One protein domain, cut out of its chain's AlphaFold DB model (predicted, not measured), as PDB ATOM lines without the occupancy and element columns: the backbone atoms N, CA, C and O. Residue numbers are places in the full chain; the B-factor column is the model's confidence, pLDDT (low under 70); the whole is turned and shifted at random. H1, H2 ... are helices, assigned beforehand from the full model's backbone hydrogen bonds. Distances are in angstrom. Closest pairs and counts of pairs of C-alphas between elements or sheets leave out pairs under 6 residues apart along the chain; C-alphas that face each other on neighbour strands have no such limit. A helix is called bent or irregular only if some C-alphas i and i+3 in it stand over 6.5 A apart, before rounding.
ATOM      1  N   THR A 102     -13.638 -22.051  14.345       80.56
ATOM      2  CA  THR A 102     -13.743 -23.345  13.657       80.56
ATOM      3  C   THR A 102     -15.185 -23.807  13.457       80.56
ATOM      4  O   THR A 102     -15.504 -24.328  12.386       80.56
ATOM      5  N   ASP A 103     -16.071 -23.562  14.423       85.62
ATOM      6  CA  ASP A 103     -17.488 -23.938  14.337       85.62
ATOM      7  C   ASP A 103     -18.217 -23.097  13.284       85.62
ATOM      8  O   ASP A 103     -18.983 -23.618  12.465       85.62
ATOM      9  N   LEU A 104     -17.915 -21.795  13.241       88.62
ATOM     10  CA  LEU A 104     -18.441 -20.883  12.224       88.62
ATOM     11  C   LEU A 104     -17.969 -21.269  10.817       88.62
ATOM     12  O   LEU A 104     -18.774 -21.282   9.879       88.62
ATOM     13  N   TYR A 105     -16.695 -21.644  10.661       88.81
ATOM     14  CA  TYR A 105     -16.182 -22.137   9.382       88.81
ATOM     15  C   TYR A 105     -16.858 -23.444   8.952       88.81
ATOM     16  O   TYR A 105     -17.214 -23.594   7.782       88.81
ATOM     17  N   LEU A 106     -17.079 -24.385   9.874       89.88
ATOM     18  CA  LEU A 106     -17.760 -25.645   9.572       89.88
ATOM     19  C   LEU A 106     -19.201 -25.402   9.100       89.88
ATOM     20  O   LEU A 106     -19.632 -25.972   8.093       89.88
ATOM     21  N   LEU A 107     -19.933 -24.515   9.778       91.94
ATOM     22  CA  LEU A 107     -21.278 -24.115   9.368       91.94
ATOM     23  C   LEU A 107     -21.271 -23.466   7.976       91.94
ATOM     24  O   LEU A 107     -22.105 -23.798   7.125       91.94
ATOM     25  N   PHE A 108     -20.308 -22.579   7.719       92.88
ATOM     26  CA  PHE A 108     -20.100 -21.975   6.405       92.88
ATOM     27  C   PHE A 108     -19.825 -23.042   5.333       92.88
ATOM     28  O   PHE A 108     -20.462 -23.031   4.277       92.88
ATOM     29  N   PHE A 109     -18.955 -24.014   5.624       93.31
ATOM     30  CA  PHE A 109     -18.629 -25.115   4.720       93.31
ATOM     31  C   PHE A 109     -19.871 -25.924   4.335       93.31
ATOM     32  O   PHE A 109     -20.160 -26.104   3.148       93.31
ATOM     33  N   ILE A 110     -20.645 -26.364   5.333       94.75
ATOM     34  CA  ILE A 110     -21.881 -27.132   5.126       94.75
ATOM     35  C   ILE A 110     -22.870 -26.329   4.277       94.75
ATOM     36  O   ILE A 110     -23.464 -26.867   3.341       94.75
ATOM     37  N   THR A 111     -23.006 -25.034   4.560       95.12
ATOM     38  CA  THR A 111     -23.917 -24.139   3.838       95.12
ATOM     39  C   THR A 111     -23.539 -24.015   2.362       95.12
ATOM     40  O   THR A 111     -24.393 -24.188   1.491       95.12
ATOM     41  N   VAL A 112     -22.260 -23.780   2.050       95.25
ATOM     42  CA  VAL A 112     -21.783 -23.676   0.660       95.25
ATOM     43  C   VAL A 112     -21.985 -24.994  -0.093       95.25
ATOM     44  O   VAL A 112     -22.475 -24.987  -1.226       95.25
ATOM     45  N   MET A 113     -21.681 -26.131   0.539       94.88
ATOM     46  CA  MET A 113     -21.871 -27.458  -0.056       94.88
ATOM     47  C   MET A 113     -23.351 -27.770  -0.309       94.88
ATOM     48  O   MET A 113     -23.700 -28.293  -1.370       94.88
ATOM     49  N   LEU A 114     -24.235 -27.397   0.621       95.94
ATOM     50  CA  LEU A 114     -25.680 -27.553   0.475       95.94
ATOM     51  C   LEU A 114     -26.223 -26.702  -0.682       95.94
ATOM     52  O   LEU A 114     -26.991 -27.203  -1.504       95.94
ATOM     53  N   ILE A 115     -25.793 -25.442  -0.795       94.31
ATOM     54  CA  ILE A 115     -26.185 -24.554  -1.900       94.31
ATOM     55  C   ILE A 115     -25.710 -25.124  -3.242       94.31
ATOM     56  O   ILE A 115     -26.507 -25.235  -4.175       94.31
ATOM     57  N   ALA A 116     -24.445 -25.542  -3.349       93.94
ATOM     58  CA  ALA A 116     -23.901 -26.144  -4.570       93.94
ATOM     59  C   ALA A 116     -24.660 -27.424  -4.968       93.94
ATOM     60  O   ALA A 116     -24.957 -27.644  -6.151       93.94
ATOM     61  N   PHE A 117     -25.040 -28.241  -3.983       94.94
ATOM     62  CA  PHE A 117     -25.860 -29.427  -4.192       94.94
ATOM     63  C   PHE A 117     -27.261 -29.078  -4.719       94.94
ATOM     64  O   PHE A 117     -27.676 -29.611  -5.750       94.94
ATOM     65  N   ILE A 118     -27.968 -28.139  -4.078       94.25
ATOM     66  CA  ILE A 118     -29.301 -27.684  -4.510       94.25
ATOM     67  C   ILE A 118     -29.244 -27.118  -5.934       94.25
ATOM     68  O   ILE A 118     -30.054 -27.495  -6.785       94.25
ATOM     69  N   LEU A 119     -28.258 -26.267  -6.235       94.50
ATOM     70  CA  LEU A 119     -28.056 -25.712  -7.577       94.50
ATOM     71  C   LEU A 119     -27.806 -26.809  -8.617       94.50
ATOM     72  O   LEU A 119     -28.377 -26.765  -9.708       94.50
ATOM     73  N   THR A 120     -27.018 -27.831  -8.271       94.19
ATOM     74  CA  THR A 120     -26.789 -28.994  -9.136       94.19
ATOM     75  C   THR A 120     -28.097 -29.725  -9.444       94.19
ATOM     76  O   THR A 120     -28.366 -30.035 -10.607       94.19
ATOM     77  N   VAL A 121     -28.942 -29.967  -8.436       93.62
ATOM     78  CA  VAL A 121     -30.256 -30.609  -8.616       93.62
ATOM     79  C   VAL A 121     -31.149 -29.774  -9.541       93.62
ATOM     80  O   VAL A 121     -31.722 -30.313 -10.490       93.62
ATOM     81  N   ILE A 122     -31.218 -28.456  -9.326       94.44
ATOM     82  CA  ILE A 122     -32.014 -27.535 -10.153       94.44
ATOM     83  C   ILE A 122     -31.547 -27.557 -11.615       94.44
ATOM     84  O   ILE A 122     -32.371 -27.686 -12.524       94.44
ATOM     85  N   ILE A 123     -30.235 -27.467 -11.862       94.25
ATOM     86  CA  ILE A 123     -29.659 -27.492 -13.216       94.25
ATOM     87  C   ILE A 123     -29.932 -28.824 -13.913       94.25
ATOM     88  O   ILE A 123     -30.328 -28.824 -15.083       94.25
ATOM     89  N   ARG A 124     -29.803 -29.949 -13.200       93.56
ATOM     90  CA  ARG A 124     -30.118 -31.275 -13.748       93.56
ATOM     91  C   ARG A 124     -31.580 -31.379 -14.172       93.56
ATOM     92  O   ARG A 124     -31.847 -31.816 -15.290       93.56
ATOM     93  N   ILE A 125     -32.513 -30.921 -13.332       94.00
ATOM     94  CA  ILE A 125     -33.950 -30.912 -13.652       94.00
ATOM     95  C   ILE A 125     -34.224 -30.016 -14.867       94.00
ATOM     96  O   ILE A 125     -34.871 -30.448 -15.821       94.00
ATOM     97  N   LYS A 126     -33.689 -28.789 -14.872       95.06
ATOM     98  CA  LYS A 126     -33.907 -27.800 -15.941       95.06
ATOM     99  C   LYS A 126     -33.386 -28.270 -17.299       95.06
ATOM    100  O   LYS A 126     -34.023 -28.019 -18.322       95.06
ATOM    101  N   HIS A 127     -32.231 -28.929 -17.321       93.25
ATOM    102  CA  HIS A 127     -31.568 -29.351 -18.555       93.25
ATOM    103  C   HIS A 127     -31.772 -30.826 -18.906       93.25
ATOM    104  O   HIS A 127     -31.269 -31.259 -19.938       93.25
ATOM    105  N   LYS A 128     -32.555 -31.571 -18.109       94.75
ATOM    106  CA  LYS A 128     -32.813 -33.011 -18.289       94.75
ATOM    107  C   LYS A 128     -31.521 -33.833 -18.394       94.75
ATOM    108  O   LYS A 128     -31.463 -34.806 -19.141       94.75
ATOM    109  N   ILE A 129     -30.493 -33.432 -17.647       91.00
ATOM    110  CA  ILE A 129     -29.205 -34.133 -17.609       91.00
ATOM    111  C   ILE A 129     -29.428 -35.453 -16.856       91.00
ATOM    112  O   ILE A 129     -29.929 -35.412 -15.725       91.00
ATOM    113  N   PRO A 130     -29.101 -36.616 -17.447       88.12
ATOM    114  CA  PRO A 130     -29.331 -37.898 -16.800       88.12
ATOM    115  C   PRO A 130     -28.560 -37.995 -15.479       88.12
ATOM    116  O   PRO A 130     -27.441 -37.499 -15.330       88.12
ATOM    117  N   TYR A 131     -29.176 -38.646 -14.493       81.56
ATOM    118  CA  TYR A 131     -28.486 -39.022 -13.264       81.56
ATOM    119  C   TYR A 131     -27.624 -40.248 -13.540       81.56
ATOM    120  O   TYR A 131     -28.064 -41.379 -13.340       81.56
ATOM    121  N   ASP A 132     -26.399 -40.022 -13.998       78.69
ATOM    122  CA  ASP A 132     -25.393 -41.074 -14.028       78.69
ATOM    123  C   ASP A 132     -24.506 -40.990 -12.782       78.69
ATOM    124  O   ASP A 132     -23.420 -40.418 -12.774       78.69
ATOM    125  N   PHE A 133     -25.022 -41.539 -11.681       64.00
ATOM    126  CA  PHE A 133     -24.291 -41.643 -10.415       64.00
ATOM    127  C   PHE A 133     -23.114 -42.622 -10.474       64.00
ATOM    128  O   PHE A 133     -22.305 -42.629  -9.556       64.00
ATOM    129  N   LEU A 134     -23.023 -43.477 -11.499       56.66
ATOM    130  CA  LEU A 134     -21.900 -44.405 -11.666       56.66
ATOM    131  C   LEU A 134     -20.810 -43.789 -12.551       56.66
ATOM    132  O   LEU A 134     -19.628 -44.033 -12.326       56.66
ATOM    133  N   SER A 135     -21.195 -42.921 -13.487       60.34
ATOM    134  CA  SER A 135     -20.305 -42.060 -14.268       60.34
ATOM    135  C   SER A 135     -20.048 -40.714 -13.572       60.34
ATOM    136  O   SER A 135     -20.077 -39.661 -14.209       60.34
ATOM    137  N   VAL A 136     -19.746 -40.710 -12.265       63.34
ATOM    138  CA  VAL A 136     -19.328 -39.478 -11.543       63.34
ATOM    139  C   VAL A 136     -18.112 -38.824 -12.211       63.34
ATOM    140  O   VAL A 136     -17.860 -37.633 -12.043       63.34
ATOM    141  N   TYR A 137     -17.364 -39.603 -12.991       77.56
ATOM    142  CA  TYR A 137     -16.177 -39.154 -13.678       77.56
ATOM    143  C   TYR A 137     -16.143 -39.645 -15.122       77.56
ATOM    144  O   TYR A 137     -15.984 -40.840 -15.383       77.56
ATOM    145  N   ARG A 138     -16.256 -38.705 -16.066       85.12
ATOM    146  CA  ARG A 138     -16.104 -38.965 -17.496       85.12
ATOM    147  C   ARG A 138     -15.097 -37.994 -18.090       85.12
ATOM    148  O   ARG A 138     -15.176 -36.789 -17.889       85.12
ATOM    149  N   HIS A 139     -14.155 -38.521 -18.863       91.12
ATOM    150  CA  HIS A 139     -13.253 -37.681 -19.634       91.12
ATOM    151  C   HIS A 139     -13.782 -37.501 -21.050       91.12
ATOM    152  O   HIS A 139     -13.916 -38.472 -21.789       91.12
ATOM    153  N   VAL A 140     -13.961 -36.247 -21.446       93.88
ATOM    154  CA  VAL A 140     -14.355 -35.867 -22.808       93.88
ATOM    155  C   VAL A 140     -13.362 -36.326 -23.882       93.88
ATOM    156  O   VAL A 140     -13.727 -36.714 -24.988       93.88
ATOM    157  N   ASN A 141     -12.059 -36.265 -23.590       95.44
ATOM    158  CA  ASN A 141     -11.023 -36.685 -24.530       95.44
ATOM    159  C   ASN A 141      -9.718 -37.100 -23.829       95.44
ATOM    160  O   ASN A 141      -9.539 -36.944 -22.619       95.44
ATOM    161  N   LYS A 142      -8.767 -37.628 -24.613       96.50
ATOM    162  CA  LYS A 142      -7.444 -38.046 -24.110       96.50
ATOM    163  C   LYS A 142      -6.638 -36.880 -23.522       96.50
ATOM    164  O   LYS A 142      -5.846 -37.105 -22.611       96.50
ATOM    165  N   THR A 143      -6.827 -35.663 -24.031       96.12
ATOM    166  CA  THR A 143      -6.142 -34.458 -23.539       96.12
ATOM    167  C   THR A 143      -6.638 -34.074 -22.149       96.12
ATOM    168  O   THR A 143      -5.813 -33.830 -21.280       96.12
ATOM    169  N   HIS A 144      -7.951 -34.116 -21.916       95.69
ATOM    170  CA  HIS A 144      -8.594 -33.881 -20.624       95.69
ATOM    171  C   HIS A 144      -8.030 -34.843 -19.577       95.69
ATOM    172  O   HIS A 144      -7.514 -34.409 -18.552       95.69
ATOM    173  N   LYS A 145      -7.998 -36.143 -19.902       96.31
ATOM    174  CA  LYS A 145      -7.411 -37.168 -19.030       96.31
ATOM    175  C   LYS A 145      -5.946 -36.898 -18.684       96.31
ATOM    176  O   LYS A 145      -5.552 -37.043 -17.533       96.31
ATOM    177  N   ARG A 146      -5.126 -36.531 -19.676       97.25
ATOM    178  CA  ARG A 146      -3.703 -36.220 -19.454       97.25
ATOM    179  C   ARG A 146      -3.517 -34.951 -18.622       97.25
ATOM    180  O   ARG A 146      -2.634 -34.934 -17.775       97.25
ATOM    181  N   GLY A 147      -4.336 -33.926 -18.851       96.62
ATOM    182  CA  GLY A 147      -4.297 -32.676 -18.097       96.62
ATOM    183  C   GLY A 147      -4.677 -32.869 -16.632       96.62
ATOM    184  O   GLY A 147      -3.936 -32.428 -15.761       96.62
ATOM    185  N   GLU A 148      -5.759 -33.597 -16.345       96.12
ATOM    186  CA  GLU A 148      -6.140 -33.908 -14.959       96.12
ATOM    187  C   GLU A 148      -5.083 -34.762 -14.257       96.12
ATOM    188  O   GLU A 148      -4.718 -34.465 -13.124       96.12
ATOM    189  N   LEU A 149      -4.534 -35.776 -14.937       96.56
ATOM    190  CA  LEU A 149      -3.446 -36.582 -14.381       96.56
ATOM    191  C   LEU A 149      -2.218 -35.721 -14.050       96.56
ATOM    192  O   LEU A 149      -1.625 -35.892 -12.990       96.56
ATOM    193  N   LEU A 150      -1.849 -34.786 -14.933       97.88
ATOM    194  CA  LEU A 150      -0.739 -33.865 -14.698       97.88
ATOM    195  C   LEU A 150      -1.012 -32.946 -13.499       97.88
ATOM    196  O   LEU A 150      -0.138 -32.803 -12.651       97.88
ATOM    197  N   LEU A 151      -2.215 -32.370 -13.396       96.88
ATOM    198  CA  LEU A 151      -2.610 -31.535 -12.256       96.88
ATOM    199  C   LEU A 151      -2.553 -32.315 -10.936       96.88
ATOM    200  O   LEU A 151      -2.029 -31.800  -9.953       96.88
ATOM    201  N   ILE A 152      -3.038 -33.558 -10.922       96.94
ATOM    202  CA  ILE A 152      -2.985 -34.434  -9.744       96.94
ATOM    203  C   ILE A 152      -1.532 -34.741  -9.359       96.94
ATOM    204  O   ILE A 152      -1.187 -34.656  -8.185       96.94
ATOM    205  N   LEU A 153      -0.661 -35.057 -10.324       97.50
ATOM    206  CA  LEU A 153       0.759 -35.314 -10.053       97.50
ATOM    207  C   LEU A 153       1.477 -34.077  -9.499       97.50
ATOM    208  O   LEU A 153       2.258 -34.198  -8.554       97.50
ATOM    209  N   ILE A 154       1.196 -32.892 -10.050       97.75
ATOM    210  CA  ILE A 154       1.722 -31.619  -9.536       97.75
ATOM    211  C   ILE A 154       1.246 -31.402  -8.100       97.75
ATOM    212  O   ILE A 154       2.064 -31.115  -7.232       97.75
ATOM    213  N   PHE A 155      -0.048 -31.592  -7.832       96.31
ATOM    214  CA  PHE A 155      -0.606 -31.432  -6.492       96.31
ATOM    215  C   PHE A 155       0.030 -32.385  -5.483       96.31
ATOM    216  O   PHE A 155       0.506 -31.920  -4.457       96.31
ATOM    217  N   ILE A 156       0.139 -33.680  -5.798       96.75
ATOM    218  CA  ILE A 156       0.810 -34.663  -4.931       96.75
ATOM    219  C   ILE A 156       2.254 -34.237  -4.645       96.75
ATOM    220  O   ILE A 156       2.702 -34.314  -3.505       96.75
ATOM    221  N   THR A 157       2.974 -33.754  -5.660       96.62
ATOM    222  CA  THR A 157       4.359 -33.292  -5.495       96.62
ATOM    223  C   THR A 157       4.434 -32.089  -4.554       96.62
ATOM    224  O   THR A 157       5.230 -32.102  -3.621       96.62
ATOM    225  N   ILE A 158       3.582 -31.073  -4.751       95.75
ATOM    226  CA  ILE A 158       3.532 -29.893  -3.876       95.75
ATOM    227  C   ILE A 158       3.125 -30.302  -2.460       95.75
ATOM    228  O   ILE A 158       3.780 -29.899  -1.515       95.75
ATOM    229  N   THR A 159       2.107 -31.149  -2.301       93.44
ATOM    230  CA  THR A 159       1.678 -31.693  -1.007       93.44
ATOM    231  C   THR A 159       2.817 -32.391  -0.268       93.44
ATOM    232  O   THR A 159       3.014 -32.119   0.912       93.44
ATOM    233  N   LEU A 160       3.583 -33.252  -0.943       94.44
ATOM    234  CA  LEU A 160       4.717 -33.952  -0.334       94.44
ATOM    235  C   LEU A 160       5.819 -32.986   0.114       94.44
ATOM    236  O   LEU A 160       6.378 -33.165   1.190       94.44
ATOM    237  N   LEU A 161       6.111 -31.956  -0.685       94.12
ATOM    238  CA  LEU A 161       7.071 -30.914  -0.309       94.12
ATOM    239  C   LEU A 161       6.543 -30.062   0.852       94.12
ATOM    240  O   LEU A 161       7.279 -29.749   1.783       94.12
ATOM    241  N   SER A 162       5.258 -29.719   0.813       90.38
ATOM    242  CA  SER A 162       4.612 -28.875   1.808       90.38
ATOM    243  C   SER A 162       4.456 -29.555   3.162       90.38
ATOM    244  O   SER A 162       4.465 -28.863   4.174       90.38
ATOM    245  N   PHE A 163       4.348 -30.884   3.195       88.44
ATOM    246  CA  PHE A 163       4.175 -31.660   4.423       88.44
ATOM    247  C   PHE A 163       5.269 -31.397   5.471       88.44
ATOM    248  O   PHE A 163       4.998 -31.468   6.663       88.44
ATOM    249  N   PHE A 164       6.487 -31.061   5.039       87.25
ATOM    250  CA  PHE A 164       7.615 -30.798   5.937       87.25
ATOM    251  C   PHE A 164       7.754 -29.334   6.366       87.25
ATOM    252  O   PHE A 164       8.545 -29.040   7.254       87.25
ATOM    253  N   VAL A 165       7.044 -28.412   5.710       85.44
ATOM    254  CA  VAL A 165       7.282 -26.964   5.847       85.44
ATOM    255  C   VAL A 165       6.062 -26.230   6.394       85.44
ATOM    256  O   VAL A 165       6.198 -25.230   7.091       85.44
ATOM    257  N   PHE A 166       4.862 -26.699   6.068       80.94
ATOM    258  CA  PHE A 166       3.622 -25.999   6.368       80.94
ATOM    259  C   PHE A 166       2.827 -26.695   7.471       80.94
ATOM    260  O   PHE A 166       2.914 -27.909   7.649       80.94
ATOM    261  N   SER A 167       2.004 -25.929   8.191       80.69
ATOM    262  CA  SER A 167       1.062 -26.504   9.144       80.69
ATOM    263  C   SER A 167      -0.142 -27.114   8.416       80.69
ATOM    264  O   SER A 167      -0.395 -26.899   7.225       80.69
ATOM    265  N   TYR A 168      -0.940 -27.869   9.165       81.75
ATOM    266  CA  TYR A 168      -2.173 -28.470   8.662       81.75
ATOM    267  C   TYR A 168      -3.174 -27.427   8.121       81.75
ATOM    268  O   TYR A 168      -3.987 -27.752   7.259       81.75
ATOM    269  N   ARG A 169      -3.122 -26.164   8.582       81.88
ATOM    270  CA  ARG A 169      -4.020 -25.094   8.108       81.88
ATOM    271  C   ARG A 169      -3.691 -24.673   6.681       81.88
ATOM    272  O   ARG A 169      -4.592 -24.610   5.847       81.88
ATOM    273  N   GLU A 170      -2.420 -24.433   6.363       84.38
ATOM    274  CA  GLU A 170      -2.020 -24.074   4.998       84.38
ATOM    275  C   GLU A 170      -2.277 -25.236   4.022       84.38
ATOM    276  O   GLU A 170      -2.569 -25.005   2.846       84.38
ATOM    277  N   PHE A 171      -2.274 -26.482   4.507       86.88
ATOM    278  CA  PHE A 171      -2.671 -27.635   3.702       86.88
ATOM    279  C   PHE A 171      -4.127 -27.549   3.210       86.88
ATOM    280  O   PHE A 171      -4.404 -27.834   2.041       86.88
ATOM    281  N   TYR A 172      -5.062 -27.094   4.052       86.00
ATOM    282  CA  TYR A 172      -6.458 -26.885   3.650       86.00
ATOM    283  C   TYR A 172      -6.616 -25.771   2.605       86.00
ATOM    284  O   TYR A 172      -7.429 -25.903   1.681       86.00
ATOM    285  N   VAL A 173      -5.803 -24.709   2.693       88.44
ATOM    286  CA  VAL A 173      -5.727 -23.664   1.655       88.44
ATOM    287  C   VAL A 173      -5.306 -24.283   0.327       88.44
ATOM    288  O   VAL A 173      -5.989 -24.117  -0.687       88.44
ATOM    289  N   LEU A 174      -4.202 -25.034   0.342       91.56
ATOM    290  CA  LEU A 174      -3.638 -25.670  -0.842       91.56
ATOM    291  C   LEU A 174      -4.641 -26.631  -1.494       91.56
ATOM    292  O   LEU A 174      -4.817 -26.606  -2.715       91.56
ATOM    293  N   LEU A 175      -5.338 -27.437  -0.688       91.31
ATOM    294  CA  LEU A 175      -6.385 -28.344  -1.154       91.31
ATOM    295  C   LEU A 175      -7.535 -27.584  -1.828       91.31
ATOM    296  O   LEU A 175      -7.982 -27.971  -2.908       91.31
ATOM    297  N   SER A 176      -7.989 -26.484  -1.229       90.25
ATOM    298  CA  SER A 176      -9.099 -25.687  -1.765       90.25
ATOM    299  C   SER A 176      -8.732 -25.012  -3.097       90.25
ATOM    300  O   SER A 176      -9.530 -25.021  -4.043       90.25
ATOM    301  N   ILE A 177      -7.498 -24.503  -3.218       92.69
ATOM    302  CA  ILE A 177      -6.947 -23.974  -4.478       92.69
ATOM    303  C   ILE A 177      -6.899 -25.077  -5.537       92.69
ATOM    304  O   ILE A 177      -7.367 -24.883  -6.661       92.69
ATOM    305  N   PHE A 178      -6.365 -26.247  -5.185       95.50
ATOM    306  CA  PHE A 178      -6.266 -27.375  -6.104       95.50
ATOM    307  C   PHE A 178      -7.637 -27.819  -6.620       95.50
ATOM    308  O   PHE A 178      -7.818 -27.926  -7.833       95.50
ATOM    309  N   CYS A 179      -8.615 -28.018  -5.732       94.31
ATOM    310  CA  CYS A 179      -9.981 -28.375  -6.114       94.31
ATOM    311  C   CYS A 179     -10.593 -27.336  -7.062       94.31
ATOM    312  O   CYS A 179     -11.208 -27.705  -8.064       94.31
ATOM    313  N   THR A 180     -10.370 -26.045  -6.797       92.06
ATOM    314  CA  THR A 180     -10.832 -24.951  -7.662       92.06
ATOM    315  C   THR A 180     -10.212 -25.038  -9.058       92.06
ATOM    316  O   THR A 180     -10.934 -25.001 -10.056       92.06
ATOM    317  N   ILE A 181      -8.889 -25.198  -9.152       95.69
ATOM    318  CA  ILE A 181      -8.174 -25.301 -10.433       95.69
ATOM    319  C   ILE A 181      -8.606 -26.557 -11.195       95.69
ATOM    320  O   ILE A 181      -8.880 -26.483 -12.394       95.69
ATOM    321  N   LEU A 182      -8.696 -27.703 -10.516       95.94
ATOM    322  CA  LEU A 182      -9.076 -28.977 -11.121       95.94
ATOM    323  C   LEU A 182     -10.496 -28.916 -11.698       95.94
ATOM    324  O   LEU A 182     -10.712 -29.292 -12.851       95.94
ATOM    325  N   LEU A 183     -11.460 -28.409 -10.926       94.12
ATOM    326  CA  LEU A 183     -12.850 -28.291 -11.367       94.12
ATOM    327  C   LEU A 183     -13.037 -27.190 -12.415       94.12
ATOM    328  O   LEU A 183     -13.827 -27.365 -13.344       94.12
ATOM    329  N   GLY A 184     -12.274 -26.099 -12.326       94.44
ATOM    330  CA  GLY A 184     -12.218 -25.069 -13.362       94.44
ATOM    331  C   GLY A 184     -11.685 -25.616 -14.688       94.44
ATOM    332  O   GLY A 184     -12.298 -25.409 -15.736       94.44
ATOM    333  N   TYR A 185     -10.594 -26.388 -14.647       96.50
ATOM    334  CA  TYR A 185     -10.047 -27.075 -15.817       96.50
ATOM    335  C   TYR A 185     -11.053 -28.063 -16.416       96.50
ATOM    336  O   TYR A 185     -11.279 -28.050 -17.630       96.50
ATOM    337  N   ARG A 186     -11.702 -28.876 -15.574       95.06
ATOM    338  CA  ARG A 186     -12.741 -29.821 -16.001       95.06
ATOM    339  C   ARG A 186     -13.902 -29.105 -16.688       95.06
ATOM    340  O   ARG A 186     -14.240 -29.444 -17.820       95.06
ATOM    341  N   SER A 187     -14.447 -28.069 -16.051       94.31
ATOM    342  CA  SER A 187     -15.536 -27.262 -16.611       94.31
ATOM    343  C   SER A 187     -15.144 -26.641 -17.957       94.31
ATOM    344  O   SER A 187     -15.915 -26.705 -18.914       94.31
ATOM    345  N   TYR A 188     -13.919 -26.122 -18.084       96.75
ATOM    346  CA  TYR A 188     -13.406 -25.608 -19.355       96.75
ATOM    347  C   TYR A 188     -13.336 -26.689 -20.445       96.75
ATOM    348  O   TYR A 188     -13.742 -26.450 -21.586       96.75
ATOM    349  N   MET A 189     -12.835 -27.884 -20.116       96.00
ATOM    350  CA  MET A 189     -12.705 -28.980 -21.079       96.00
ATOM    351  C   MET A 189     -14.064 -29.500 -21.554       96.00
ATOM    352  O   MET A 189     -14.229 -29.704 -22.761       96.00
ATOM    353  N   GLU A 190     -15.024 -29.656 -20.641       93.75
ATOM    354  CA  GLU A 190     -16.417 -30.024 -20.931       93.75
ATOM    355  C   GLU A 190     -17.113 -28.950 -21.770       93.75
ATOM    356  O   GLU A 190     -17.700 -29.255 -22.805       93.75
ATOM    357  N   PHE A 191     -16.965 -27.672 -21.409       94.75
ATOM    358  CA  PHE A 191     -17.538 -26.565 -22.173       94.75
ATOM    359  C   PHE A 191     -17.010 -26.514 -23.610       94.75
ATOM    360  O   PHE A 191     -17.770 -26.274 -24.550       94.75
ATOM    361  N   LYS A 192     -15.704 -26.735 -23.792       95.25
ATOM    362  CA  LYS A 192     -15.046 -26.630 -25.098       95.25
ATOM    363  C   LYS A 192     -15.399 -27.774 -26.050       95.25
ATOM    364  O   LYS A 192     -15.440 -27.543 -27.255       95.25
ATOM    365  N   HIS A 193     -15.608 -28.987 -25.543       94.12
ATOM    366  CA  HIS A 193     -15.727 -30.185 -26.383       94.12
ATOM    367  C   HIS A 193     -17.120 -30.835 -26.351       94.12
ATOM    368  O   HIS A 193     -17.489 -31.480 -27.324       94.12
ATOM    369  N   GLU A 194     -17.908 -30.636 -25.290       90.56
ATOM    370  CA  GLU A 194     -19.232 -31.250 -25.076       90.56
ATOM    371  C   GLU A 194     -20.272 -30.193 -24.659       90.56
ATOM    372  O   GLU A 194     -21.102 -30.379 -23.767       90.56
ATOM    373  N   ARG A 195     -20.245 -29.033 -25.327       87.56
ATOM    374  CA  ARG A 195     -21.115 -27.889 -25.002       87.56
ATOM    375  C   ARG A 195     -22.608 -28.237 -24.991       87.56
ATOM    376  O   ARG A 195     -23.371 -27.629 -24.237       87.56
ATOM    377  N   GLU A 196     -23.027 -29.175 -25.836       87.12
ATOM    378  CA  GLU A 196     -24.430 -29.566 -26.005       87.12
ATOM    379  C   GLU A 196     -24.989 -30.324 -24.796       87.12
ATOM    380  O   GLU A 196     -26.155 -30.130 -24.449       87.12
ATOM    381  N   GLU A 197     -24.153 -31.107 -24.107       86.75
ATOM    382  CA  GLU A 197     -24.568 -31.920 -22.955       86.75
ATOM    383  C   GLU A 197     -24.761 -31.082 -21.684       86.75
ATOM    384  O   GLU A 197     -25.464 -31.492 -20.762       86.75
ATOM    385  N   LYS A 198     -24.192 -29.866 -21.647       91.50
ATOM    386  CA  LYS A 198     -24.299 -28.896 -20.537       91.50
ATOM    387  C   LYS A 198     -23.801 -29.409 -19.182       91.50
ATOM    388  O   LYS A 198     -23.962 -28.709 -18.183       91.50
ATOM    389  N   GLU A 199     -23.138 -30.563 -19.138       89.56
ATOM    390  CA  GLU A 199     -22.534 -31.114 -17.918       89.56
ATOM    391  C   GLU A 199     -21.486 -30.165 -17.318       89.56
ATOM    392  O   GLU A 199     -21.400 -30.045 -16.096       89.56
ATOM    393  N   PHE A 200     -20.829 -29.355 -18.162       93.06
ATOM    394  CA  PHE A 200     -19.902 -28.301 -17.736       93.06
ATOM    395  C   PHE A 200     -20.492 -27.327 -16.709       93.06
ATOM    396  O   PHE A 200     -19.740 -26.766 -15.911       93.06
ATOM    397  N   MET A 201     -21.818 -27.115 -16.711       93.56
ATOM    398  CA  MET A 201     -22.497 -26.259 -15.734       93.56
ATOM    399  C   MET A 201     -22.421 -26.847 -14.325       93.56
ATOM    400  O   MET A 201     -22.287 -26.103 -13.358       93.56
ATOM    401  N   ILE A 202     -22.484 -28.174 -14.202       93.12
ATOM    402  CA  ILE A 202     -22.385 -28.870 -12.918       93.12
ATOM    403  C   ILE A 202     -20.954 -28.748 -12.394       93.12
ATOM    404  O   ILE A 202     -20.758 -28.319 -11.259       93.12
ATOM    405  N   SER A 203     -19.959 -29.037 -13.236       92.75
ATOM    406  CA  SER A 203     -18.541 -28.852 -12.895       92.75
ATOM    407  C   SER A 203     -18.232 -27.405 -12.502       92.75
ATOM    408  O   SER A 203     -17.499 -27.173 -11.543       92.75
ATOM    409  N   LEU A 204     -18.847 -26.427 -13.179       92.81
ATOM    410  CA  LEU A 204     -18.705 -25.007 -12.853       92.81
ATOM    411  C   LEU A 204     -19.302 -24.657 -11.484       92.81
ATOM    412  O   LEU A 204     -18.683 -23.905 -10.737       92.81
ATOM    413  N   ILE A 205     -20.480 -25.193 -11.145       94.31
ATOM    414  CA  ILE A 205     -21.118 -24.981  -9.834       94.31
ATOM    415  C   ILE A 205     -20.230 -25.524  -8.718       94.31
ATOM    416  O   ILE A 205     -19.964 -24.808  -7.756       94.31
ATOM    417  N   TRP A 206     -19.727 -26.752  -8.859       94.44
ATOM    418  CA  TRP A 206     -18.820 -27.331  -7.869       94.44
ATOM    419  C   TRP A 206     -17.507 -26.556  -7.777       94.44
ATOM    420  O   TRP A 206     -17.065 -26.255  -6.674       94.44
ATOM    421  N   GLY A 207     -16.911 -26.177  -8.913       91.94
ATOM    422  CA  GLY A 207     -15.704 -25.348  -8.931       91.94
ATOM    423  C   GLY A 207     -15.913 -23.995  -8.250       91.94
ATOM    424  O   GLY A 207     -15.075 -23.572  -7.462       91.94
ATOM    425  N   SER A 208     -17.068 -23.362  -8.475       93.81
ATOM    426  CA  SER A 208     -17.451 -22.112  -7.805       93.81
ATOM    427  C   SER A 208     -17.677 -22.320  -6.306       93.81
ATOM    428  O   SER A 208     -17.278 -21.478  -5.512       93.81
ATOM    429  N   GLY A 209     -18.269 -23.448  -5.901       94.44
ATOM    430  CA  GLY A 209     -18.414 -23.826  -4.495       94.44
ATOM    431  C   GLY A 209     -17.062 -23.955  -3.794       94.44
ATOM    432  O   GLY A 209     -16.847 -23.314  -2.771       94.44
ATOM    433  N   TRP A 210     -16.120 -24.698  -4.381       94.94
ATOM    434  CA  TRP A 210     -14.753 -24.815  -3.857       94.94
ATOM    435  C   TRP A 210     -14.006 -23.481  -3.830       94.94
ATOM    436  O   TRP A 210     -13.283 -23.214  -2.872       94.94
ATOM    437  N   PHE A 211     -14.219 -22.616  -4.821       93.94
ATOM    438  CA  PHE A 211     -13.654 -21.269  -4.811       93.94
ATOM    439  C   PHE A 211     -14.220 -20.420  -3.663       93.94
ATOM    440  O   PHE A 211     -13.465 -19.774  -2.944       93.94
ATOM    441  N   THR A 212     -15.533 -20.465  -3.432       95.00
ATOM    442  CA  THR A 212     -16.164 -19.793  -2.288       95.00
ATOM    443  C   THR A 212     -15.639 -20.338  -0.959       95.00
ATOM    444  O   THR A 212     -15.369 -19.556  -0.050       95.00
ATOM    445  N   LEU A 213     -15.432 -21.656  -0.849       93.50
ATOM    446  CA  LEU A 213     -14.809 -22.275   0.327       93.50
ATOM    447  C   LEU A 213     -13.375 -21.796   0.542       93.50
ATOM    448  O   LEU A 213     -13.000 -21.523   1.678       93.50
ATOM    449  N   PHE A 214     -12.595 -21.665  -0.531       93.19
ATOM    450  CA  PHE A 214     -11.246 -21.110  -0.479       93.19
ATOM    451  C   PHE A 214     -11.251 -19.672   0.058       93.19
ATOM    452  O   PHE A 214     -10.528 -19.381   1.007       93.19
ATOM    453  N   ILE A 215     -12.103 -18.794  -0.482       92.56
ATOM    454  CA  ILE A 215     -12.212 -17.402  -0.018       92.56
ATOM    455  C   ILE A 215     -12.682 -17.333   1.437       92.56
ATOM    456  O   ILE A 215     -12.097 -16.601   2.232       92.56
ATOM    457  N   GLY A 216     -13.697 -18.118   1.805       92.00
ATOM    458  CA  GLY A 216     -14.152 -18.188   3.189       92.00
ATOM    459  C   GLY A 216     -13.047 -18.676   4.119       92.00
ATOM    460  O   GLY A 216     -12.794 -18.050   5.139       92.00
ATOM    461  N   PHE A 217     -12.315 -19.727   3.747       90.25
ATOM    462  CA  PHE A 217     -11.192 -20.217   4.544       90.25
ATOM    463  C   PHE A 217     -10.130 -19.134   4.751       90.25
ATOM    464  O   PHE A 217      -9.672 -18.956   5.877       90.25
ATOM    465  N   LEU A 218      -9.763 -18.381   3.707       89.12
ATOM    466  CA  LEU A 218      -8.846 -17.248   3.853       89.12
ATOM    467  C   LEU A 218      -9.388 -16.219   4.847       89.12
ATOM    468  O   LEU A 218      -8.638 -15.762   5.698       89.12
ATOM    469  N   PHE A 219     -10.680 -15.897   4.783       89.94
ATOM    470  CA  PHE A 219     -11.303 -14.954   5.708       89.94
ATOM    471  C   PHE A 219     -11.236 -15.432   7.166       89.94
ATOM    472  O   PHE A 219     -10.815 -14.679   8.034       89.94
ATOM    473  N   PHE A 220     -11.585 -16.695   7.431       86.00
ATOM    474  CA  PHE A 220     -11.582 -17.248   8.790       86.00
ATOM    475  C   PHE A 220     -10.173 -17.506   9.341       86.00
ATOM    476  O   PHE A 220      -9.962 -17.405  10.544       86.00
ATOM    477  N   THR A 221      -9.199 -17.848   8.493       81.75
ATOM    478  CA  THR A 221      -7.838 -18.194   8.951       81.75
ATOM    479  C   THR A 221      -6.850 -17.042   8.936       81.75
ATOM    480  O   THR A 221      -5.881 -17.066   9.693       81.75
ATOM    481  N   LEU A 222      -7.072 -16.039   8.087       83.81
ATOM    482  CA  LEU A 222      -6.263 -14.824   8.040       83.81
ATOM    483  C   LEU A 222      -6.916 -13.672   8.797       83.81
ATOM    484  O   LEU A 222      -6.453 -12.545   8.642       83.81
ATOM    485  N   HIS A 223      -7.962 -13.940   9.583       86.50
ATOM    486  CA  HIS A 223      -8.579 -12.931  10.428       86.50
ATOM    487  C   HIS A 223      -7.509 -12.295  11.323       86.50
ATOM    488  O   HIS A 223      -6.776 -12.989  12.033       86.50
TER     489      HIS A 223
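Overview. This is residues 102 to 223 of the 347 residues of an uncharacterized protein of Ornithinibacillus halophilus (UniProt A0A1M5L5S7). Four long helices stand side by side in one row, in the order H1, H4, H3, H2, making a single-layer slab in which each helix runs opposite to its neighbour in the row. The long link from H1 to H2, residues 128 to 141, spans from one end of the row to the other, and its residues 132 to 137 stick out from one side of the slab. The printed part has 122 residues with four named helices, in the order H1, H2, H3, H4 along the chain, and no named strand; the class is all helix. The whole is only just compact, close to loose, with a radius of gyration of the C-alphas of 15.9 A and spans of 44 by 33 by 22 A.

Along the chain. The longest helices by residues are H1 and H3, with 26 residues each. H3 is residues 168 to 193, 37.6 A from first to last C-alpha, beginning at C-alpha 168 at (-2.173, -28.470, 8.662). H4 is residues 200 to 221 and measures 31.0 A, with C-alpha 221 at (-7.838, -18.194, 8.951). H2 is residues 142 to 162 and measures 30.0 A. H1 is residues 102 to 127 and measures 37.3 A, starting at C-alpha 102 at (-13.743, -23.345, 13.657).

Arrangement. H3 touches H4 and H2. H3 and H4 form a helical hairpin, opposite ways at a shallow tilt of 20 degrees, with 38 pairs of C-alphas within 8 A; their closest C-alphas, those of Ser 187 and Phe 200, are 4.6 A apart. H2 and H3 form a second helical hairpin, opposite ways at a shallow tilt of 9 degrees; their closest C-alphas, those of His 144 and Met 189, are 6.4 A apart. H4 also touches H1, opposite ways at a shallow tilt of 12 degrees; the closest C-alphas, those of Thr 120 and Ile 202, are 5.8 A apart. The helix packing is mostly aligned, with the three touching pairs at a shallow tilt. H1 and H3 are apart, as are H2 and H4, and H1 and H2. In H1, H2, H3 and H4 every O i to N i+4 pair is within hydrogen-bond range, and no helix is bent or irregular.

Size, cuts and confidence. The two C-alphas farthest apart, those of Lys 128 and Val 165, are 47.2 A apart. The printed part has no cut. The link from H1 to H2 is long, with 14 residues, and its residues 132 to 137 stand free; the link from H2 to H3 is tight, with 5 residues, and that from H3 to H4 is short, with 6. The mean pLDDT of the printed part is 90.9, and residues 133 to 136 are under 70.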